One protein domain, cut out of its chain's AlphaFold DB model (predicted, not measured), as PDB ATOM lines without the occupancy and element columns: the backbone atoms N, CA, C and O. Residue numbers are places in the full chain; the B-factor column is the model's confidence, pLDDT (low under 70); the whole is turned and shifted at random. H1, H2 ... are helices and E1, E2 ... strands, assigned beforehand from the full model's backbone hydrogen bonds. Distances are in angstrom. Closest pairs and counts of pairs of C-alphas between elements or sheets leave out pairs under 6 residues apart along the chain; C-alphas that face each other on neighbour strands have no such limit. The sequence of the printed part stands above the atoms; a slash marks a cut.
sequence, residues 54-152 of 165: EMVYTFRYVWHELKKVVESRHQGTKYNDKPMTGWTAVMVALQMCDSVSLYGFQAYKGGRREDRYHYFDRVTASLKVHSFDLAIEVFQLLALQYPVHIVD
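What this domain is: This is residues 54 to 152 of the 165 residues of the protein "Hypothetical protein" of Mantoniella antarctica (UniProt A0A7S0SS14). Two short helices, H2 and H3, run side by side in the same direction between the long helix H1, which crosses them on one side, and a small ribbon of two parallel strands, E1 and E2, on the other. A long loop, residues 104 to 131, swings away from these parts to make one end of the domain, and the turn at residues 72 to 77 sticks out free. The printed part has 99 residues with three named helices and two named strands, in the order H1, H2, E1, H3, E2, and its class is mostly helix. It is compact, with a radius of gyration of the C-alphas of 13.9 A and spans of 37 by 33 by 25 A.

Where its parts are: H1 covers residues 54 to 73 and is 29.4 A long from first to last C-alpha, beginning at C-alpha 54 at (169.241, 205.232, 193.720). H2 covers residues 85 to 96, 17.1 A, and E1 follows at residues 100 to 103, 9.8 A, with C-alpha 100 at (186.263, 212.984, 206.208). H3 covers residues 132 to 143, 16.7 A. E2 covers residues 148 to 151, 9.6 A, ending at C-alpha 151 at (185.430, 218.246, 215.006).

How they stand to each other: H1 touches H3 with its residues 63 to 70 alone, about perpendicular at 80 degrees; their closest C-alphas, those of Leu 66 and Val 138, are 6.3 A apart. H1 and H2 only just touch, with 3 pairs of C-alphas within 8 A, made by residues 56 to 59 of H1 and 88 to 91 of H2; the closest are those of Phe 59 and Thr 88, 6.8 A. Their steep tilt of 69.8 degrees, opposite ways, is only just short of about perpendicular. H2 and H3 are close but not clearly touching, at a shallow tilt of 11 degrees, the same way; their closest C-alphas, those of Trp 87 and Ala 135, are 7.8 A apart. E1 and E2 are parallel neighbours at 21 degrees, with N 102 and O 149 at 2.8 A and N 151 and O 102 at 2.9 A, within hydrogen-bond range. E1, H3 and E2 form a strand-helix-strand unit, two parallel neighbour strands with a helix between them along the chain, and its crossover is right-handed. The closest C-alphas of H3 and E2, those of Ala 143 and His 149, are 6.5 A apart. H1 is apart from both strands. In H2 and H3 every O i to N i+4 pair is within hydrogen-bond range; in H1 it is 15 of 16.

The domain as a whole: The two C-alphas farthest apart, those of Glu 54 and Arg 113, are 40.6 A apart. The printed part has no cut. The links from H1 to H2, 11 residues, and from E1 to H3, 28 residues, are long; those from H2 to E1 and from H3 to E2 are tight. The mean pLDDT of the printed part is 89.1, and residues 109 to 114 are under 70.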
ATOM      1  N   GLU A  54     168.770 206.495 193.153       90.75
ATOM      2  CA  GLU A  54     169.241 205.232 193.720       90.75
ATOM      3  C   GLU A  54     170.227 205.468 194.867       90.75
ATOM      4  O   GLU A  54     170.061 204.898 195.942       90.75
ATOM      5  N   MET A  55     171.209 206.360 194.685       91.88
ATOM      6  CA  MET A  55     172.146 206.720 195.754       91.88
ATOM      7  C   MET A  55     171.412 207.320 196.954       91.88
ATOM      8  O   MET A  55     171.653 206.916 198.090       91.88
ATOM      9  N   VAL A  56     170.467 208.236 196.717       90.00
ATOM     10  CA  VAL A  56     169.700 208.840 197.817       90.00
ATOM     11  C   VAL A  56     168.821 207.807 198.519       90.00
ATOM     12  O   VAL A  56     168.696 207.851 199.743       90.00
ATOM     13  N   TYR A  57     168.244 206.850 197.789       92.06
ATOM     14  CA  TYR A  57     167.513 205.740 198.396       92.06
ATOM     15  C   TYR A  57     168.424 204.898 199.296       92.06
ATOM     16  O   TYR A  57     168.087 204.679 200.459       92.06
ATOM     17  N   THR A  58     169.601 204.506 198.805       94.44
ATOM     18  CA  THR A  58     170.592 203.748 199.582       94.44
ATOM     19  C   THR A  58     171.028 204.509 200.830       94.44
ATOM     20  O   THR A  58     171.023 203.950 201.924       94.44
ATOM     21  N   PHE A  59     171.327 205.806 200.719       94.81
ATOM     22  CA  PHE A  59     171.701 206.623 201.875       94.81
ATOM     23  C   PHE A  59     170.568 206.706 202.903       94.81
ATOM     24  O   PHE A  59     170.829 206.657 204.103       94.81
ATOM     25  N   ARG A  60     169.305 206.796 202.470       94.12
ATOM     26  CA  ARG A  60     168.154 206.767 203.386       94.12
ATOM     27  C   ARG A  60     167.948 205.398 204.022       94.12
ATOM     28  O   ARG A  60     167.585 205.335 205.189       94.12
ATOM     29  N   TYR A  61     168.175 204.319 203.280       95.62
ATOM     30  CA  TYR A  61     168.121 202.966 203.824       95.62
ATOM     31  C   TYR A  61     169.147 202.791 204.949       95.62
ATOM     32  O   TYR A  61     168.770 202.437 206.064       95.62
ATOM     33  N   VAL A  62     170.411 203.153 204.697       96.00
ATOM     34  CA  VAL A  62     171.482 203.099 205.706       96.00
ATOM     35  C   VAL A  62     171.132 203.947 206.932       96.00
ATOM     36  O   VAL A  62     171.282 203.477 208.057       96.00
ATOM     37  N   TRP A  63     170.600 205.158 206.737       96.75
ATOM     38  CA  TRP A  63     170.130 206.002 207.839       96.75
ATOM     39  C   TRP A  63     169.090 205.297 208.716       96.75
ATOM     40  O   TRP A  63     169.211 205.315 209.939       96.75
ATOM     41  N   HIS A  64     168.084 204.650 208.119       96.56
ATOM     42  CA  HIS A  64     167.058 203.946 208.888       96.56
ATOM     43  C   HIS A  64     167.613 202.731 209.641       96.56
ATOM     44  O   HIS A  64     167.184 202.479 210.765       96.56
ATOM     45  N   GLU A  65     168.562 201.991 209.066       96.50
ATOM     46  CA  GLU A  65     169.196 200.873 209.773       96.50
ATOM     47  C   GLU A  65     170.041 201.365 210.957       96.50
ATOM     48  O   GLU A  65     169.905 200.846 212.066       96.50
ATOM     49  N   LEU A  66     170.834 202.426 210.777       96.00
ATOM     50  CA  LEU A  66     171.599 203.028 211.875       96.00
ATOM     51  C   LEU A  66     170.684 203.633 212.945       96.00
ATOM     52  O   LEU A  66     170.949 203.485 214.136       96.00
ATOM     53  N   LYS A  67     169.563 204.239 212.545       96.06
ATOM     54  CA  LYS A  67     168.536 204.718 213.472       96.06
ATOM     55  C   LYS A  67     168.013 203.595 214.366       96.06
ATOM     56  O   LYS A  67     167.946 203.795 215.572       96.06
ATOM     57  N   LYS A  68     167.681 202.419 213.818       95.44
ATOM     58  CA  LYS A  68     167.222 201.274 214.630       95.44
ATOM     59  C   LYS A  68     168.268 200.863 215.665       95.44
ATOM     60  O   LYS A  68     167.919 200.572 216.808       95.44
ATOM     61  N   VAL A  69     169.545 200.860 215.275       94.94
ATOM     62  CA  VAL A  69     170.657 200.570 216.191       94.94
ATOM     63  C   VAL A  69     170.690 201.590 217.331       94.94
ATOM     64  O   VAL A  69     170.745 201.186 218.489       94.94
ATOM     65  N   VAL A  70     170.598 202.887 217.033       95.12
ATOM     66  CA  VAL A  70     170.566 203.942 218.060       95.12
ATOM     67  C   VAL A  70     169.321 203.828 218.952       95.12
ATOM     68  O   VAL A  70     169.449 203.801 220.171       95.12
ATOM     69  N   GLU A  71     168.123 203.663 218.385       95.44
ATOM     70  CA  GLU A  71     166.874 203.517 219.159       95.44
ATOM     71  C   GLU A  71     166.903 202.301 220.095       95.44
ATOM     72  O   GLU A  71     166.419 202.378 221.222       95.44
ATOM     73  N   SER A  72     167.531 201.192 219.686       94.25
ATOM     74  CA  SER A  72     167.683 200.010 220.549       94.25
ATOM     75  C   SER A  72     168.562 200.247 221.785       94.25
ATOM     76  O   SER A  72     168.416 199.535 222.778       94.25
ATOM     77  N   ARG A  73     169.446 201.255 221.747       94.00
ATOM     78  CA  ARG A  73     170.288 201.664 222.885       94.00
ATOM     79  C   ARG A  73     169.549 202.600 223.841       94.00
ATOM     80  O   ARG A  73     169.892 202.650 225.019       94.00
ATOM     81  N   HIS A  74     168.518 203.288 223.354       91.75
ATOM     82  CA  HIS A  74     167.760 204.300 224.091       91.75
ATOM     83  C   HIS A  74     166.289 203.906 224.215       91.75
ATOM     84  O   HIS A  74     165.417 204.461 223.542       91.75
ATOM     85  N   GLN A  75     166.001 202.942 225.096       85.00
ATOM     86  CA  GLN A  75     164.635 202.456 225.317       85.00
ATOM     87  C   GLN A  75     163.651 203.612 225.570       85.00
ATOM     88  O   GLN A  75     163.875 204.466 226.424       85.00
ATOM     89  N   GLY A  76     162.547 203.624 224.820       85.12
ATOM     90  CA  GLY A  76     161.495 204.642 224.931       85.12
ATOM     91  C   GLY A  76     161.724 205.912 224.103       85.12
ATOM     92  O   GLY A  76     160.833 206.759 224.059       85.12
ATOM     93  N   THR A  77     162.856 206.036 223.406       87.81
ATOM     94  CA  THR A  77     163.121 207.164 222.501       87.81
ATOM     95  C   THR A  77     162.695 206.824 221.077       87.81
ATOM     96  O   THR A  77     162.965 205.731 220.582       87.81
ATOM     97  N   LYS A  78     162.025 207.766 220.402       88.56
ATOM     98  CA  LYS A  78     161.665 207.651 218.985       88.56
ATOM     99  C   LYS A  78     162.141 208.885 218.235       88.56
ATOM    100  O   LYS A  78     161.679 209.991 218.516       88.56
ATOM    101  N   TYR A  79     163.020 208.691 217.261       93.06
ATOM    102  CA  TYR A  79     163.574 209.782 216.463       93.06
ATOM    103  C   TYR A  79     162.790 210.004 215.167       93.06
ATOM    104  O   TYR A  79     162.064 209.130 214.685       93.06
ATOM    105  N   ASN A  80     162.967 211.172 214.553       92.88
ATOM    106  CA  ASN A  80     162.401 211.479 213.244       92.88
ATOM    107  C   ASN A  80     163.079 210.657 212.133       92.88
ATOM    108  O   ASN A  80     164.281 210.401 212.173       92.88
ATOM    109  N   ASP A  81     162.312 210.265 211.113       91.00
ATOM    110  CA  ASP A  81     162.809 209.399 210.032       91.00
ATOM    111  C   ASP A  81     163.651 210.140 208.989       91.00
ATOM    112  O   ASP A  81     164.500 209.536 208.337       91.00
ATOM    113  N   LYS A  82     163.417 211.442 208.780       90.44
ATOM    114  CA  LYS A  82     164.061 212.171 207.682       90.44
ATOM    115  C   LYS A  82     165.504 212.560 208.068       90.44
ATOM    116  O   LYS A  82     165.664 213.404 208.953       90.44
ATOM    117  N   PRO A  83     166.547 212.055 207.374       91.62
ATOM    118  CA  PRO A  83     167.903 212.573 207.548       91.62
ATOM    119  C   PRO A  83     167.992 214.028 207.075       91.62
ATOM    120  O   PRO A  83     167.241 214.446 206.191       91.62
ATOM    121  N   MET A  84     168.913 214.809 207.639       90.62
ATOM    122  CA  MET A  84     169.214 216.145 207.111       90.62
ATOM    123  C   MET A  84     170.086 216.077 205.858       90.62
ATOM    124  O   MET A  84     170.808 215.107 205.653       90.62
ATOM    125  N   THR A  85     170.123 217.149 205.063       89.12
ATOM    126  CA  THR A  85     171.013 217.238 203.889       89.12
ATOM    127  C   THR A  85     172.490 217.011 204.239       89.12
ATOM    128  O   THR A  85     173.230 216.457 203.429       89.12
ATOM    129  N   GLY A  86     172.905 217.351 205.469       91.88
ATOM    130  CA  GLY A  86     174.239 217.034 205.986       91.88
ATOM    131  C   GLY A  86     174.582 215.541 205.921       91.88
ATOM    132  O   GLY A  86     175.705 215.207 205.570       91.88
ATOM    133  N   TRP A  87     173.621 214.637 206.147       94.19
ATOM    134  CA  TRP A  87     173.819 213.189 205.991       94.19
ATOM    135  C   TRP A  87     174.220 212.817 204.561       94.19
ATOM    136  O   TRP A  87     175.215 212.127 204.360       94.19
ATOM    137  N   THR A  88     173.492 213.318 203.558       92.50
ATOM    138  CA  THR A  88     173.823 213.063 202.149       92.50
ATOM    139  C   THR A  88     175.223 213.575 201.811       92.50
ATOM    140  O   THR A  88     175.965 212.886 201.120       92.50
ATOM    141  N   ALA A  89     175.606 214.748 202.325       92.25
ATOM    142  CA  ALA A  89     176.945 215.294 202.112       92.25
ATOM    143  C   ALA A  89     178.041 214.397 202.712       92.25
ATOM    144  O   ALA A  89     179.033 214.125 202.039       92.25
ATOM    145  N   VAL A  90     177.840 213.882 203.932       94.62
ATOM    146  CA  VAL A  90     178.771 212.934 204.570       94.62
ATOM    147  C   VAL A  90     178.884 211.644 203.765       94.62
ATOM    148  O   VAL A  90     179.993 211.194 203.493       94.62
ATOM    149  N   MET A  91     177.759 211.074 203.325       95.06
ATOM    150  CA  MET A  91     177.767 209.839 202.541       95.06
ATOM    151  C   MET A  91     178.477 210.011 201.198       95.06
ATOM    152  O   MET A  91     179.247 209.139 200.813       95.06
ATOM    153  N   VAL A  92     178.275 211.137 200.507       93.00
ATOM    154  CA  VAL A  92     179.013 211.443 199.273       93.00
ATOM    155  C   VAL A  92     180.508 211.605 199.557       93.00
ATOM    156  O   VAL A  92     181.318 211.003 198.859       93.00
ATOM    157  N   ALA A  93     180.883 212.352 200.599       93.88
ATOM    158  CA  ALA A  93     182.285 212.544 200.967       93.88
ATOM    159  C   ALA A  93     182.986 211.211 201.286       93.88
ATOM    160  O   ALA A  93     184.103 210.988 200.832       93.88
ATOM    161  N   LEU A  94     182.306 210.293 201.978       94.50
ATOM    162  CA  LEU A  94     182.811 208.947 202.275       94.50
ATOM    163  C   LEU A  94     183.061 208.082 201.032       94.50
ATOM    164  O   LEU A  94     183.842 207.142 201.104       94.50
ATOM    165  N   GLN A  95     182.398 208.360 199.907       92.50
ATOM    166  CA  GLN A  95     182.655 207.652 198.645       92.50
ATOM    167  C   GLN A  95     183.817 208.262 197.848       92.50
ATOM    168  O   GLN A  95     184.301 207.639 196.907       92.50
ATOM    169  N   MET A  96     184.225 209.494 198.169       91.88
ATOM    170  CA  MET A  96     185.154 210.285 197.354       91.88
ATOM    171  C   MET A  96     186.490 210.576 198.040       91.88
ATOM    172  O   MET A  96     187.451 210.927 197.358       91.88
ATOM    173  N   CYS A  97     186.546 210.476 199.366       94.25
ATOM    174  CA  CYS A  97     187.687 210.886 200.169       94.25
ATOM    175  C   CYS A  97     188.219 209.718 201.002       94.25
ATOM    176  O   CYS A  97     187.441 208.955 201.569       94.25
ATOM    177  N   ASP A  98     189.541 209.666 201.175       95.50
ATOM    178  CA  ASP A  98     190.193 208.700 202.070       95.50
ATOM    179  C   ASP A  98     189.903 208.978 203.554       95.50
ATOM    180  O   ASP A  98     190.018 208.087 204.386       95.50
ATOM    181  N   SER A  99     189.541 210.217 203.902       95.25
ATOM    182  CA  SER A  99     189.159 210.636 205.256       95.25
ATOM    183  C   SER A  99     188.207 211.829 205.201       95.25
ATOM    184  O   SER A  99     188.325 212.669 204.304       95.25
ATOM    185  N   VAL A 100     187.293 211.937 206.167       95.50
ATOM    186  CA  VAL A 100     186.263 212.984 206.208       95.50
ATOM    187  C   VAL A 100     186.236 213.660 207.579       95.50
ATOM    188  O   VAL A 100     185.942 213.021 208.582       95.50
ATOM    189  N   SER A 101     186.463 214.974 207.618       94.94
ATOM    190  CA  SER A 101     186.334 215.778 208.842       94.94
ATOM    191  C   SER A 101     185.039 216.591 208.837       94.94
ATOM    192  O   SER A 101     184.761 217.335 207.895       94.94
ATOM    193  N   LEU A 102     184.245 216.459 209.897       93.81
ATOM    194  CA  LEU A 102     182.919 217.050 210.042       93.81
ATOM    195  C   LEU A 102     182.977 218.267 210.967       93.81
ATOM    196  O   LEU A 102     183.075 218.124 212.183       93.81
ATOM    197  N   TYR A 103     182.879 219.466 210.394       91.31
ATOM    198  CA  TYR A 103     182.864 220.733 211.134       91.31
ATOM    199  C   TYR A 103     181.443 221.287 211.240       91.31
ATOM    200  O   TYR A 103     180.701 221.297 210.259       91.31
ATOM    201  N   GLY A 104     181.067 221.785 212.421       88.25
ATOM    202  CA  GLY A 104     179.745 222.386 212.649       88.25
ATOM    203  C   GLY A 104     178.598 221.377 212.782       88.25
ATOM    204  O   GLY A 104     177.434 221.775 212.820       88.25
ATOM    205  N   PHE A 105     178.908 220.083 212.879       87.81
ATOM    206  CA  PHE A 105     177.940 219.042 213.207       87.81
ATOM    207  C   PHE A 105     177.807 218.949 214.727       87.81
ATOM    208  O   PHE A 105     178.663 218.390 215.404       87.81
ATOM    209  N   GLN A 106     176.719 219.503 215.259       83.69
ATOM    210  CA  GLN A 106     176.393 219.451 216.682       83.69
ATOM    211  C   GLN A 106     174.907 219.153 216.879       83.69
ATOM    212  O   GLN A 106     174.065 219.576 216.081       83.69
ATOM    213  N   ALA A 107     174.574 218.441 217.956       82.19
ATOM    214  CA  ALA A 107     173.187 218.222 218.332       82.19
ATOM    215  C   ALA A 107     172.592 219.568 218.761       82.19
ATOM    216  O   ALA A 107     172.875 220.057 219.855       82.19
ATOM    217  N   TYR A 108     171.799 220.198 217.894       79.19
ATOM    218  CA  TYR A 108     171.120 221.440 218.238       79.19
ATOM    219  C   TYR A 108     170.076 221.153 219.323       79.19
ATOM    220  O   TYR A 108     169.042 220.540 219.057       79.19
ATOM    221  N   LYS A 109     170.364 221.580 220.557       69.44
ATOM    222  CA  LYS A 109     169.480 221.384 221.718       69.44
ATOM    223  C   LYS A 109     168.441 222.501 221.857       69.44
ATOM    224  O   LYS A 109     167.389 222.282 222.449       69.44
ATOM    225  N   GLY A 110     168.710 223.669 221.263       64.44
ATOM    226  CA  GLY A 110     167.907 224.877 221.435       64.44
ATOM    227  C   GLY A 110     167.835 225.343 222.896       64.44
ATOM    228  O   GLY A 110     168.307 224.683 223.818       64.44
ATOM    229  N   GLY A 111     167.211 226.498 223.123       58.66
ATOM    230  CA  GLY A 111     166.828 226.933 224.470       58.66
ATOM    231  C   GLY A 111     167.766 227.929 225.154       58.66
ATOM    232  O   GLY A 111     167.325 228.583 226.098       58.66
ATOM    233  N   ARG A 112     168.998 228.149 224.672       65.00
ATOM    234  CA  ARG A 112     169.793 229.327 225.065       65.00
ATOM    235  C   ARG A 112     169.712 230.404 223.993       65.00
ATOM    236  O   ARG A 112     169.715 230.114 222.803       65.00
ATOM    237  N   ARG A 113     169.685 231.670 224.416       59.75
ATOM    238  CA  ARG A 113     169.662 232.842 223.515       59.75
ATOM    239  C   ARG A 113     170.888 232.904 222.586       59.75
ATOM    240  O   ARG A 113     170.846 233.573 221.558       59.75
ATOM    241  N   GLU A 114     171.961 232.224 222.968       69.06
ATOM    242  CA  GLU A 114     173.243 232.167 222.268       69.06
ATOM    243  C   GLU A 114     173.319 231.003 221.262       69.06
ATOM    244  O   GLU A 114     174.143 231.044 220.346       69.06
ATOM    245  N   ASP A 115     172.434 230.004 221.385       74.00
ATOM    246  CA  ASP A 115     172.409 228.825 220.519       74.00
ATOM    247  C   ASP A 115     171.821 229.209 219.161       74.00
ATOM    248  O   ASP A 115     170.608 229.194 218.936       74.00
ATOM    249  N   ARG A 116     172.694 229.587 218.229       80.19
ATOM    250  CA  ARG A 116     172.290 229.870 216.852       80.19
ATOM    251  C   ARG A 116     172.143 228.577 216.063       80.19
ATOM    252  O   ARG A 116     173.001 227.699 216.132       80.19
ATOM    253  N   TYR A 117     171.070 228.492 215.279       85.62
ATOM    254  CA  TYR A 117     170.840 227.359 214.385       85.62
ATOM    255  C   TYR A 117     171.869 227.314 213.248       85.62
ATOM    256  O   TYR A 117     172.457 226.267 212.986       85.62
ATOM    257  N   HIS A 118     172.149 228.465 212.630       87.94
ATOM    258  CA  HIS A 118     173.251 228.645 211.688       87.94
ATOM    259  C   HIS A 118     174.242 229.689 212.205       87.94
ATOM    260  O   HIS A 118     173.871 230.658 212.868       87.94
ATOM    261  N   TYR A 119     175.518 229.550 211.845       86.88
ATOM    262  CA  TYR A 119     176.550 230.504 212.265       86.88
ATOM    263  C   TYR A 119     176.429 231.879 211.579       86.88
ATOM    264  O   TYR A 119     176.952 232.869 212.098       86.88
ATOM    265  N   PHE A 120     175.763 231.951 210.422       88.44
ATOM    266  CA  PHE A 120     175.726 233.134 209.553       88.44
ATOM    267  C   PHE A 120     174.400 233.905 209.580       88.44
ATOM    268  O   PHE A 120     174.359 235.029 209.087       88.44
ATOM    269  N   ASP A 121     173.326 233.349 210.148       86.94
ATOM    270  CA  ASP A 121     172.011 233.996 210.176       86.94
ATOM    271  C   ASP A 121     171.346 233.940 211.566       86.94
ATOM    272  O   ASP A 121     171.984 233.643 212.580       86.94
ATOM    273  N   ARG A 122     170.068 234.342 211.621       85.50
ATOM    274  CA  ARG A 122     169.230 234.354 212.831       85.50
ATOM    275  C   ARG A 122     167.969 233.496 212.682       85.50
ATOM    276  O   ARG A 122     166.959 233.784 213.319       85.50
ATOM    277  N   VAL A 123     167.993 232.489 211.811       85.44
ATOM    278  CA  VAL A 123     166.842 231.603 211.605       85.44
ATOM    279  C   VAL A 123     166.633 230.728 212.842       85.44
ATOM    280  O   VAL A 123     167.579 230.167 213.393       85.44
ATOM    281  N   THR A 124     165.381 230.585 213.274       83.25
ATOM    282  CA  THR A 124     165.011 229.644 214.338       83.25
ATOM    283  C   THR A 124     164.935 228.227 213.776       83.25
ATOM    284  O   THR A 124     164.238 227.983 212.789       83.25
ATOM    285  N   ALA A 125     165.613 227.279 214.423       81.25
ATOM    286  CA  ALA A 125     165.575 225.875 214.031       81.25
ATOM    287  C   ALA A 125     164.157 225.286 214.110       81.25
ATOM    288  O   ALA A 125     163.409 225.550 215.054       81.25
ATOM    289  N   SER A 126     163.824 224.396 213.174       80.75
ATOM    290  CA  SER A 126     162.658 223.517 213.285       80.75
ATOM    291  C   SER A 126     163.104 222.117 213.693       80.75
ATOM    292  O   SER A 126     163.765 221.419 212.928       80.75
ATOM    293  N   LEU A 127     162.690 221.681 214.884       81.56
ATOM    294  CA  LEU A 127     162.961 220.335 215.406       81.56
ATOM    295  C   LEU A 127     161.927 219.287 214.958       81.56
ATOM    296  O   LEU A 127     161.979 218.133 215.371       81.56
ATOM    297  N   LYS A 128     160.957 219.674 214.119       84.19
ATOM    298  CA  LYS A 128     159.835 218.798 213.736       84.19
ATOM    299  C   LYS A 128     160.208 217.714 212.726       84.19
ATOM    300  O   LYS A 128     159.459 216.760 212.571       84.19
ATOM    301  N   VAL A 129     161.293 217.912 211.977       84.75
ATOM    302  CA  VAL A 129     161.602 217.101 210.785       84.75
ATOM    303  C   VAL A 129     162.846 216.239 210.976       84.75
ATOM    304  O   VAL A 129     162.896 215.126 210.462       84.75
ATOM    305  N   HIS A 130     163.838 216.739 211.712       89.25
ATOM    306  CA  HIS A 130     165.141 216.103 211.878       89.25
ATOM    307  C   HIS A 130     165.446 215.903 213.361       89.25
ATOM    308  O   HIS A 130     165.082 216.741 214.186       89.25
ATOM    309  N   SER A 131     166.120 214.805 213.684       91.12
ATOM    310  CA  SER A 131     166.652 214.527 215.021       91.12
ATOM    311  C   SER A 131     168.158 214.790 215.014       91.12
ATOM    312  O   SER A 131     168.928 214.005 214.463       91.12
ATOM    313  N   PHE A 132     168.573 215.946 215.543       89.44
ATOM    314  CA  PHE A 132     169.978 216.378 215.538       89.44
ATOM    315  C   PHE A 132     170.847 215.562 216.503       89.44
ATOM    316  O   PHE A 132     172.021 215.347 216.236       89.44
ATOM    317  N   ASP A 133     170.261 215.100 217.600       90.19
ATOM    318  CA  ASP A 133     170.846 214.144 218.538       90.19
ATOM    319  C   ASP A 133     171.124 212.791 217.874       90.19
ATOM    320  O   ASP A 133     172.270 212.343 217.877       90.19
ATOM    321  N   LEU A 134     170.124 212.215 217.192       93.38
ATOM    322  CA  LEU A 134     170.306 211.001 216.393       93.38
ATOM    323  C   LEU A 134     171.440 211.166 215.377       93.38
ATOM    324  O   LEU A 134     172.251 210.261 215.212       93.38
ATOM    325  N   ALA A 135     171.503 212.311 214.692       93.44
ATOM    326  CA  ALA A 135     172.530 212.552 213.686       93.44
ATOM    327  C   ALA A 135     173.946 212.435 214.267       93.44
ATOM    328  O   ALA A 135     174.790 211.777 213.664       93.44
ATOM    329  N   ILE A 136     174.199 213.013 215.445       92.31
ATOM    330  CA  ILE A 136     175.512 212.918 216.097       92.31
ATOM    331  C   ILE A 136     175.853 211.477 216.460       92.31
ATOM    332  O   ILE A 136     176.958 211.033 216.152       92.31
ATOM    333  N   GLU A 137     174.918 210.726 217.037       94.00
ATOM    334  CA  GLU A 137     175.162 209.317 217.368       94.00
ATOM    335  C   GLU A 137     175.415 208.467 216.117       94.00
ATOM    336  O   GLU A 137     176.308 207.622 216.101       94.00
ATOM    337  N   VAL A 138     174.690 208.732 215.029       95.44
ATOM    338  CA  VAL A 138     174.922 208.089 213.730       95.44
ATOM    339  C   VAL A 138     176.317 208.416 213.185       95.44
ATOM    340  O   VAL A 138     177.009 207.518 212.707       95.44
ATOM    341  N   PHE A 139     176.778 209.668 213.273       94.69
ATOM    342  CA  PHE A 139     178.133 210.024 212.837       94.69
ATOM    343  C   PHE A 139     179.212 209.391 213.721       94.69
ATOM    344  O   PHE A 139     180.245 208.970 213.204       94.69
ATOM    345  N   GLN A 140     178.966 209.252 215.024       93.12
ATOM    346  CA  GLN A 140     179.859 208.525 215.931       93.12
ATOM    347  C   GLN A 140     179.919 207.032 215.587       93.12
ATOM    348  O   GLN A 140     180.997 206.443 215.597       93.12
ATOM    349  N   LEU A 141     178.786 206.423 215.215       93.81
ATOM    350  CA  LEU A 141     178.755 205.049 214.710       93.81
ATOM    351  C   LEU A 141     179.571 204.886 213.425       93.81
ATOM    352  O   LEU A 141     180.273 203.889 213.278       93.81
ATOM    353  N   LEU A 142     179.505 205.855 212.507       92.81
ATOM    354  CA  LEU A 142     180.338 205.840 211.304       92.81
ATOM    355  C   LEU A 142     181.828 205.968 211.642       92.81
ATOM    356  O   LEU A 142     182.630 205.226 211.084       92.81
ATOM    357  N   ALA A 143     182.188 206.845 212.582       93.00
ATOM    358  CA  ALA A 143     183.570 207.058 213.016       93.00
ATOM    359  C   ALA A 143     184.226 205.817 213.654       93.00
ATOM    360  O   ALA A 143     185.448 205.722 213.688       93.00
ATOM    361  N   LEU A 144     183.438 204.841 214.121       91.06
ATOM    362  CA  LEU A 144     183.964 203.558 214.610       91.06
ATOM    363  C   LEU A 144     184.550 202.675 213.499       91.06
ATOM    364  O   LEU A 144     185.365 201.806 213.791       91.06
ATOM    365  N   GLN A 145     184.078 202.826 212.261       90.38
ATOM    366  CA  GLN A 145     184.384 201.904 211.156       90.38
ATOM    367  C   GLN A 145     185.031 202.597 209.956       90.38
ATOM    368  O   GLN A 145     185.694 201.950 209.149       90.38
ATOM    369  N   TYR A 146     184.838 203.906 209.835       93.06
ATOM    370  CA  TYR A 146     185.333 204.721 208.738       93.06
ATOM    371  C   TYR A 146     186.193 205.863 209.281       93.06
ATOM    372  O   TYR A 146     185.970 206.302 210.410       93.06
ATOM    373  N   PRO A 147     187.135 206.393 208.479       92.75
ATOM    374  CA  PRO A 147     187.975 207.537 208.839       92.75
ATOM    375  C   PRO A 147     187.165 208.848 208.830       92.75
ATOM    376  O   PRO A 147     187.376 209.742 208.007       92.75
ATOM    377  N   VAL A 148     186.191 208.933 209.735       94.31
ATOM    378  CA  VAL A 148     185.326 210.088 209.974       94.31
ATOM    379  C   VAL A 148     185.735 210.732 211.288       94.31
ATOM    380  O   VAL A 148     185.692 210.101 212.339       94.31
ATOM    381  N   HIS A 149     186.073 212.015 211.238       91.88
ATOM    382  CA  HIS A 149     186.467 212.795 212.405       91.88
ATOM    383  C   HIS A 149     185.442 213.896 212.651       91.88
ATOM    384  O   HIS A 149     185.309 214.819 211.852       91.88
ATOM    385  N   ILE A 150     184.705 213.814 213.755       90.25
ATOM    386  CA  ILE A 150     183.795 214.886 214.166       90.25
ATOM    387  C   ILE A 150     184.619 215.938 214.900       90.25
ATOM    388  O   ILE A 150     185.252 215.629 215.903       90.25
ATOM    389  N   VAL A 151     184.637 217.173 214.404       87.19
ATOM    390  CA  VAL A 151     185.430 218.246 215.006       87.19
ATOM    391  C   VAL A 151     184.534 219.108 215.884       87.19
ATOM    392  O   VAL A 151     183.664 219.824 215.378       87.19
ATOM    393  N   ASP A 152     184.771 219.061 217.196       75.88
ATOM    394  CA  ASP A 152     184.177 220.015 218.127       75.88
ATOM    395  C   ASP A 152     184.972 221.327 218.071       75.88
ATOM    396  O   ASP A 152     186.178 221.319 218.330       75.88
TER     397      ASP A 152